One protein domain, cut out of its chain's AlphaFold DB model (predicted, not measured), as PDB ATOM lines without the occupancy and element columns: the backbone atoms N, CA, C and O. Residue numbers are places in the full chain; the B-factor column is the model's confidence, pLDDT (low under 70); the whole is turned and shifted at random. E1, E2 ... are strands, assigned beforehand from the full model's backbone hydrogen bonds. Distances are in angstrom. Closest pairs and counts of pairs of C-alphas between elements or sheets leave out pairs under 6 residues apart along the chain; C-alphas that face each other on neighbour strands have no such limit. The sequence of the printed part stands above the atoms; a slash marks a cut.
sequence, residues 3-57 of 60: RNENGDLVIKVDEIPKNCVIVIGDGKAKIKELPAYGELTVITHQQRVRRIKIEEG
ATOM      1  N   ARG A   3       8.256 -34.751 -43.357       91.56
ATOM      2  CA  ARG A   3       8.494 -35.373 -44.664       91.56
ATOM      3  C   ARG A   3       9.957 -35.181 -45.064       91.56
ATOM      4  O   ARG A   3      10.528 -34.135 -44.751       91.56
ATOM      5  N   ASN A   4      10.573 -36.187 -45.675       93.56
ATOM      6  CA  ASN A   4      11.874 -36.029 -46.332       93.56
ATOM      7  C   ASN A   4      11.689 -35.584 -47.798       93.56
ATOM      8  O   ASN A   4      10.566 -35.366 -48.256       93.56
ATOM      9  N   GLU A   5      12.796 -35.450 -48.522       94.81
ATOM     10  CA  GLU A   5      12.825 -35.083 -49.945       94.81
ATOM     11  C   GLU A   5      12.131 -36.095 -50.870       94.81
ATOM     12  O   GLU A   5      11.581 -35.704 -51.895       94.81
ATOM     13  N   ASN A   6      12.060 -37.368 -50.468       95.00
ATOM     14  CA  ASN A   6      11.371 -38.433 -51.205       95.00
ATOM     15  C   ASN A   6       9.855 -38.463 -50.936       95.00
ATOM     16  O   ASN A   6       9.123 -39.238 -51.546       95.00
ATOM     17  N   GLY A   7       9.367 -37.623 -50.017       89.38
ATOM     18  CA  GLY A   7       7.969 -37.602 -49.595       89.38
ATOM     19  C   GLY A   7       7.619 -38.626 -48.512       89.38
ATOM     20  O   GLY A   7       6.455 -38.679 -48.102       89.38
ATOM     21  N   ASP A   8       8.597 -39.375 -47.997       91.75
ATOM     22  CA  ASP A   8       8.398 -40.328 -46.909       91.75
ATOM     23  C   ASP A   8       8.085 -39.599 -45.607       91.75
ATOM     24  O   ASP A   8       8.673 -38.559 -45.284       91.75
ATOM     25  N   LEU A   9       7.200 -40.185 -44.804       91.38
ATOM     26  CA  LEU A   9       7.003 -39.751 -43.431       91.38
ATOM     27  C   LEU A   9       8.130 -40.308 -42.555       91.38
ATOM     28  O   LEU A   9       8.199 -41.508 -42.307       91.38
ATOM     29  N   VAL A  10       8.973 -39.421 -42.030       93.50
ATOM     30  CA  VAL A  10      10.053 -39.768 -41.103       93.50
ATOM     31  C   VAL A  10       9.620 -39.471 -39.671       93.50
ATOM     32  O   VAL A  10       9.230 -38.345 -39.322       93.50
ATOM     33  N   ILE A  11       9.718 -40.498 -38.832       92.56
ATOM     34  CA  ILE A  11       9.441 -40.450 -37.399       92.56
ATOM     35  C   ILE A  11      10.690 -40.954 -36.686       92.56
ATOM     36  O   ILE A  11      11.187 -42.034 -36.991       92.56
ATOM     37  N   LYS A  12      11.209 -40.158 -35.754       93.94
ATOM     38  CA  LYS A  12      12.270 -40.598 -34.852       93.94
ATOM     39  C   LYS A  12      11.619 -41.222 -33.628       93.94
ATOM     40  O   LYS A  12      10.754 -40.596 -33.021       93.94
ATOM     41  N   VAL A  13      12.034 -42.438 -33.292       90.06
ATOM     42  CA  VAL A  13      11.466 -43.205 -32.173       90.06
ATOM     43  C   VAL A  13      11.732 -42.514 -30.831       90.06
ATOM     44  O   VAL A  13      10.872 -42.514 -29.962       90.06
ATOM     45  N   ASP A  14      12.856 -41.814 -30.700       92.62
ATOM     46  CA  ASP A  14      13.195 -41.075 -29.473       92.62
ATOM     47  C   ASP A  14      12.376 -39.781 -29.292       92.62
ATOM     48  O   ASP A  14      12.404 -39.163 -28.232       92.62
ATOM     49  N   GLU A  15      11.653 -39.346 -30.331       92.31
ATOM     50  CA  GLU A  15      10.828 -38.129 -30.323       92.31
ATOM     51  C   GLU A  15       9.319 -38.435 -30.197       92.31
ATOM     52  O   GLU A  15       8.497 -37.527 -30.344       92.31
ATOM     53  N   ILE A  16       8.927 -39.696 -29.969       93.25
ATOM     54  CA  ILE A  16       7.525 -40.095 -29.754       93.25
ATOM     55  C   ILE A  16       7.284 -40.537 -28.304       93.25
ATOM     56  O   ILE A  16       8.218 -40.982 -27.638       93.25
ATOM     57  N   PRO A  17       6.042 -40.430 -27.789       94.62
ATOM     58  CA  PRO A  17       5.736 -40.893 -26.441       94.62
ATOM     59  C   PRO A  17       6.014 -42.389 -26.283       94.62
ATOM     60  O   PRO A  17       5.838 -43.161 -27.229       94.62
ATOM     61  N   LYS A  18       6.381 -42.794 -25.060       91.44
ATOM     62  CA  LYS A  18       6.761 -44.176 -24.721       91.44
ATOM     63  C   LYS A  18       5.696 -45.195 -25.137       91.44
ATOM     64  O   LYS A  18       6.030 -46.241 -25.679       91.44
ATOM     65  N   ASN A  19       4.430 -44.858 -24.900       92.81
ATOM     66  CA  ASN A  19       3.267 -45.656 -25.263       92.81
ATOM     67  C   ASN A  19       2.340 -44.792 -26.121       92.81
ATOM     68  O   ASN A  19       1.720 -43.854 -25.619       92.81
ATOM     69  N   CYS A  20       2.256 -45.059 -27.423       94.75
ATOM     70  CA  CYS A  20       1.439 -44.252 -28.324       94.75
ATOM     71  C   CYS A  20       0.843 -45.054 -29.484       94.75
ATOM     72  O   CYS A  20       1.285 -46.151 -29.815       94.75
ATOM     73  N   VAL A  21      -0.160 -44.456 -30.124       94.69
ATOM     74  CA  VAL A  21      -0.760 -44.906 -31.379       94.69
ATOM     75  C   VAL A  21      -0.481 -43.861 -32.451       94.69
ATOM     76  O   VAL A  21      -0.683 -42.659 -32.244       94.69
ATOM     77  N   ILE A  22      -0.050 -44.323 -33.624       93.94
ATOM     78  CA  ILE A  22       0.144 -43.485 -34.808       93.94
ATOM     79  C   ILE A  22      -0.927 -43.851 -35.827       93.94
ATOM     80  O   ILE A  22      -1.020 -44.993 -36.266       93.94
ATOM     81  N   VAL A  23      -1.735 -42.871 -36.212       92.94
ATOM     82  CA  VAL A  23      -2.820 -43.048 -37.177       92.94
ATOM     83  C   VAL A  23      -2.480 -42.308 -38.462       92.94
ATOM     84  O   VAL A  23      -2.243 -41.098 -38.430       92.94
ATOM     85  N   ILE A  24      -2.476 -43.025 -39.587       91.44
ATOM     86  CA  ILE A  24      -2.125 -42.505 -40.915       91.44
ATOM     87  C   ILE A  24      -3.365 -42.551 -41.817       91.44
ATOM     88  O   ILE A  24      -4.004 -43.592 -41.947       91.44
ATOM     89  N   GLY A  25      -3.719 -41.422 -42.436       86.62
ATOM     90  CA  GLY A  25      -4.872 -41.311 -43.336       86.62
ATOM     91  C   GLY A  25      -4.942 -39.952 -44.038       86.62
ATOM     92  O   GLY A  25      -4.463 -38.951 -43.506       86.62
ATOM     93  N   ASP A  26      -5.506 -39.914 -45.252       85.25
ATOM     94  CA  ASP A  26      -5.613 -38.708 -46.102       85.25
ATOM     95  C   ASP A  26      -4.286 -37.915 -46.221       85.25
ATOM     96  O   ASP A  26      -4.251 -36.685 -46.144       85.25
ATOM     97  N   GLY A  27      -3.156 -38.626 -46.346       86.00
ATOM     98  CA  GLY A  27      -1.816 -38.028 -46.456       86.00
ATOM     99  C   GLY A  27      -1.298 -37.356 -45.176       86.00
ATOM    100  O   GLY A  27      -0.278 -36.661 -45.212       86.00
ATOM    101  N   LYS A  28      -1.979 -37.542 -44.043       86.25
ATOM    102  CA  LYS A  28      -1.617 -36.997 -42.731       86.25
ATOM    103  C   LYS A  28      -1.326 -38.134 -41.759       86.25
ATOM    104  O   LYS A  28      -1.866 -39.229 -41.884       86.25
ATOM    105  N   ALA A  29      -0.508 -37.836 -40.758       91.25
ATOM    106  CA  ALA A  29      -0.303 -38.701 -39.611       91.25
ATOM    107  C   ALA A  29      -0.621 -37.936 -38.328       91.25
ATOM    108  O   ALA A  29      -0.354 -36.736 -38.225       91.25
ATOM    109  N   LYS A  30      -1.214 -38.626 -37.357       91.25
ATOM    110  CA  LYS A  30      -1.445 -38.120 -36.003       91.25
ATOM    111  C   LYS A  30      -0.874 -39.114 -35.008       91.25
ATOM    112  O   LYS A  30      -1.127 -40.307 -35.129       91.25
ATOM    113  N   ILE A  31      -0.147 -38.603 -34.025       93.75
ATOM    114  CA  ILE A  31       0.350 -39.380 -32.892       93.75
ATOM    115  C   ILE A  31      -0.543 -39.052 -31.699       93.75
ATOM    116  O   ILE A  31      -0.853 -37.880 -31.458       93.75
ATOM    117  N   LYS A  32      -0.979 -40.078 -30.973       94.31
ATOM    118  CA  LYS A  32      -1.653 -39.932 -29.688       94.31
ATOM    119  C   LYS A  32      -1.008 -40.836 -28.659       94.31
ATOM    120  O   LYS A  32      -0.829 -42.020 -28.907       94.31
ATOM    121  N   GLU A  33      -0.653 -40.249 -27.529       94.69
ATOM    122  CA  GLU A  33      -0.203 -40.985 -26.358       94.69
ATOM    123  C   GLU A  33      -1.358 -41.822 -25.798       94.69
ATOM    124  O   GLU A  33      -2.519 -41.404 -25.865       94.69
ATOM    125  N   LEU A  34      -1.039 -43.026 -25.324       93.81
ATOM    126  CA  LEU A  34      -2.002 -43.860 -24.617       93.81
ATOM    127  C   LEU A  34      -2.272 -43.245 -23.237       93.81
ATOM    128  O   LEU A  34      -1.324 -42.790 -22.595       93.81
ATOM    129  N   PRO A  35      -3.533 -43.218 -22.774       92.56
ATOM    130  CA  PRO A  35      -3.813 -42.777 -21.416       92.56
ATOM    131  C   PRO A  35      -3.117 -43.713 -20.418       92.56
ATOM    132  O   PRO A  35      -2.934 -44.898 -20.703       92.56
ATOM    133  N   ALA A  36      -2.735 -43.188 -19.251       91.31
ATOM    134  CA  ALA A  36      -2.155 -44.008 -18.185       91.31
ATOM    135  C   ALA A  36      -3.134 -45.110 -17.741       91.31
ATOM    136  O   ALA A  36      -2.733 -46.257 -17.563       91.31
ATOM    137  N   TYR A  37      -4.421 -44.760 -17.670       92.12
ATOM    138  CA  TYR A  37      -5.536 -45.654 -17.379       92.12
ATOM    139  C   TYR A  37      -6.714 -45.319 -18.287       92.12
ATOM    140  O   TYR A  37      -6.992 -44.146 -18.541       92.12
ATOM    141  N   GLY A  38      -7.426 -46.345 -18.742       91.19
ATOM    142  CA  GLY A  38      -8.603 -46.197 -19.591       91.19
ATOM    143  C   GLY A  38      -8.360 -46.607 -21.041       91.19
ATOM    144  O   GLY A  38      -7.505 -47.442 -21.335       91.19
ATOM    145  N   GLU A  39      -9.148 -46.047 -21.954       93.69
ATOM    146  CA  GLU A  39      -9.258 -46.525 -23.330       93.69
ATOM    147  C   GLU A  39      -8.947 -45.433 -24.357       93.69
ATOM    148  O   GLU A  39      -9.386 -44.285 -24.256       93.69
ATOM    149  N   LEU A  40      -8.233 -45.823 -25.416       95.38
ATOM    150  CA  LEU A  40      -8.112 -45.041 -26.642       95.38
ATOM    151  C   LEU A  40      -8.874 -45.761 -27.756       95.38
ATOM    152  O   LEU A  40      -8.464 -46.824 -28.217       95.38
ATOM    153  N   THR A  41      -9.946 -45.138 -28.244       95.31
ATOM    154  CA  THR A  41     -10.782 -45.687 -29.319       95.31
ATOM    155  C   THR A  41     -10.617 -44.878 -30.605       95.31
ATOM    156  O   THR A  41     -10.918 -43.679 -30.665       95.31
ATOM    157  N   VAL A  42     -10.173 -45.543 -31.677       94.56
ATOM    158  CA  VAL A  42     -10.105 -44.964 -33.028       94.56
ATOM    159  C   VAL A  42     -11.433 -45.196 -33.740       94.56
ATOM    160  O   VAL A  42     -11.811 -46.327 -34.025       94.56
ATOM    161  N   ILE A  43     -12.144 -44.114 -34.062       94.44
ATOM    162  CA  ILE A  43     -13.459 -44.187 -34.703       94.44
ATOM    163  C   ILE A  43     -13.310 -43.888 -36.195       94.44
ATOM    164  O   ILE A  43     -12.898 -42.789 -36.595       94.44
ATOM    165  N   THR A  44     -13.693 -44.860 -37.022       94.00
ATOM    166  CA  THR A  44     -13.653 -44.775 -38.485       94.00
ATOM    167  C   THR A  44     -15.048 -44.646 -39.091       94.00
ATOM    168  O   THR A  44     -16.012 -45.197 -38.567       94.00
ATOM    169  N   HIS A  45     -15.160 -43.967 -40.229       95.25
ATOM    170  CA  HIS A  45     -16.375 -43.924 -41.044       95.25
ATOM    171  C   HIS A  45     -15.984 -43.791 -42.516       95.25
ATOM    172  O   HIS A  45     -15.122 -42.970 -42.837       95.25
ATOM    173  N   GLN A  46     -16.608 -44.569 -43.407       94.62
ATOM    174  CA  GLN A  46     -16.318 -44.551 -44.851       94.62
ATOM    175  C   GLN A  46     -14.815 -44.690 -45.161       94.62
ATOM    176  O   GLN A  46     -14.248 -43.890 -45.900       94.62
ATOM    177  N   GLN A  47     -14.162 -45.690 -44.554       90.69
ATOM    178  CA  GLN A  47     -12.732 -45.992 -44.748       90.69
ATOM    179  C   GLN A  47     -11.769 -44.859 -44.335       90.69
ATOM    180  O   GLN A  47     -10.592 -44.882 -44.683       90.69
ATOM    181  N   ARG A  48     -12.245 -43.868 -43.571       90.38
ATOM    182  CA  ARG A  48     -11.431 -42.770 -43.042       90.38
ATOM    183  C   ARG A  48     -11.518 -42.695 -41.529       90.38
ATOM    184  O   ARG A  48     -12.561 -42.963 -40.932       90.38
ATOM    185  N   VAL A  49     -10.432 -42.247 -40.910       91.19
ATOM    186  CA  VAL A  49     -10.409 -41.929 -39.480       91.19
ATOM    187  C   VAL A  49     -11.156 -40.619 -39.274       91.19
ATOM    188  O   VAL A  49     -10.796 -39.592 -39.849       91.19
ATOM    189  N   ARG A  50     -12.197 -40.639 -38.440       91.50
ATOM    190  CA  ARG A  50     -12.979 -39.438 -38.122       91.50
ATOM    191  C   ARG A  50     -12.503 -38.764 -36.851       91.50
ATOM    192  O   ARG A  50     -12.313 -37.550 -36.846       91.50
ATOM    193  N   ARG A  51     -12.313 -39.536 -35.783       90.88
ATOM    194  CA  ARG A  51     -11.867 -39.021 -34.486       90.88
ATOM    195  C   ARG A  51     -11.182 -40.101 -33.662       90.88
ATOM    196  O   ARG A  51     -11.391 -41.289 -33.889       90.88
ATOM    197  N   ILE A  52     -10.395 -39.649 -32.698       92.31
ATOM    198  CA  ILE A  52      -9.847 -40.475 -31.625       92.31
ATOM    199  C   ILE A  52     -10.576 -40.034 -30.357       92.31
ATOM    200  O   ILE A  52     -10.619 -38.833 -30.079       92.31
ATOM    201  N   LYS A  53     -11.191 -40.981 -29.648       94.56
ATOM    202  CA  LYS A  53     -11.800 -40.771 -28.331       94.56
ATOM    203  C   LYS A  53     -10.837 -41.325 -27.284       94.56
ATOM    204  O   LYS A  53     -10.288 -42.403 -27.493       94.56
ATOM    205  N   ILE A  54     -10.629 -40.572 -26.212       93.38
ATOM    206  CA  ILE A  54      -9.887 -41.019 -25.036       93.38
ATOM    207  C   ILE A  54     -10.883 -40.995 -23.884       93.38
ATOM    208  O   ILE A  54     -11.567 -39.986 -23.697       93.38
ATOM    209  N   GLU A  55     -11.002 -42.111 -23.183       93.56
ATOM    210  CA  GLU A  55     -11.765 -42.231 -21.945       93.56
ATOM    211  C   GLU A  55     -10.767 -42.558 -20.848       93.56
ATOM    212  O   GLU A  55     -10.181 -43.636 -20.859       93.56
ATOM    213  N   GLU A  56     -10.522 -41.596 -19.961       87.75
ATOM    214  CA  GLU A  56      -9.640 -41.797 -18.814       87.75
ATOM    215  C   GLU A  56     -10.327 -42.717 -17.799       87.75
ATOM    216  O   GLU A  56     -11.527 -42.596 -17.543       87.75
ATOM    217  N   GLY A  57      -9.561 -43.661 -17.264       84.88
ATOM    218  CA  GLY A  57      -9.944 -44.501 -16.132       84.88
ATOM    219  C   GLY A  57      -9.085 -44.194 -14.908       84.88
ATOM    220  O   GLY A  57      -8.252 -43.291 -14.935       84.88
TER     221      GLY A  57
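AT A GLANCE: This is residues 3 to 57 of the 60 residues of an uncharacterized protein of Planococcaceae bacterium Storch 2/2-2 (UniProt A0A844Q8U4). Two antiparallel strand hairpins, E1 with E2 and E3 with E4, stand loosely face to face as two thin layers with few contacts between them. On the other side of the first hairpin, away from E3 and E4, runs the long leading stretch of residues 3 to 19, which has no named element. The printed part has 55 residues, with no named helix and four named strands in the order E1, E2, E3, E4, in two antiparallel sheets of two strands each; the class is all strand. The whole is loose, with a radius of gyration of the C-alphas of 13.1 A, and flat, spanning 42 by 33 by 8 A.

HOW THE PARTS SIT: E3, residues 38 to 45, and E4, residues 48 to 56, form a hairpin, antiparallel at 163 degrees between their directions. N 41 and O 53 are within hydrogen-bond range at 2.9 A, as are N 39 and O 55 at 2.8 A. E1, residues 20 to 25, and E2, residues 28 to 33, form the other hairpin, also at 163 degrees, with N 23 and O 30 within hydrogen-bond range at 2.8 A. The closest C-alphas of E1 and E4 are those of Gly 25 and Arg 48, 6.7 A apart. E1 and E3 are apart; E2 and E4 are apart, but only just, the closest C-alphas being 8.4 A from each other.

IN THESE COORDINATES: E4 is 24.3 A long and ends with C-alpha 56 at (-9.640, -41.797, -18.814). E3 is 22.9 A long. E1, 16.5 A, begins with C-alpha 20 at (1.439, -44.252, -28.324), and E2 is 16.9 A long.

THE WHOLE: The C-alphas of Glu 5 and Gly 57 are the two farthest apart, at 41.8 A. The links E1 to E2, E2 to E3 and E3 to E4 are tight. The printed part has no cut, and no printed residue is under 70 in pLDDT.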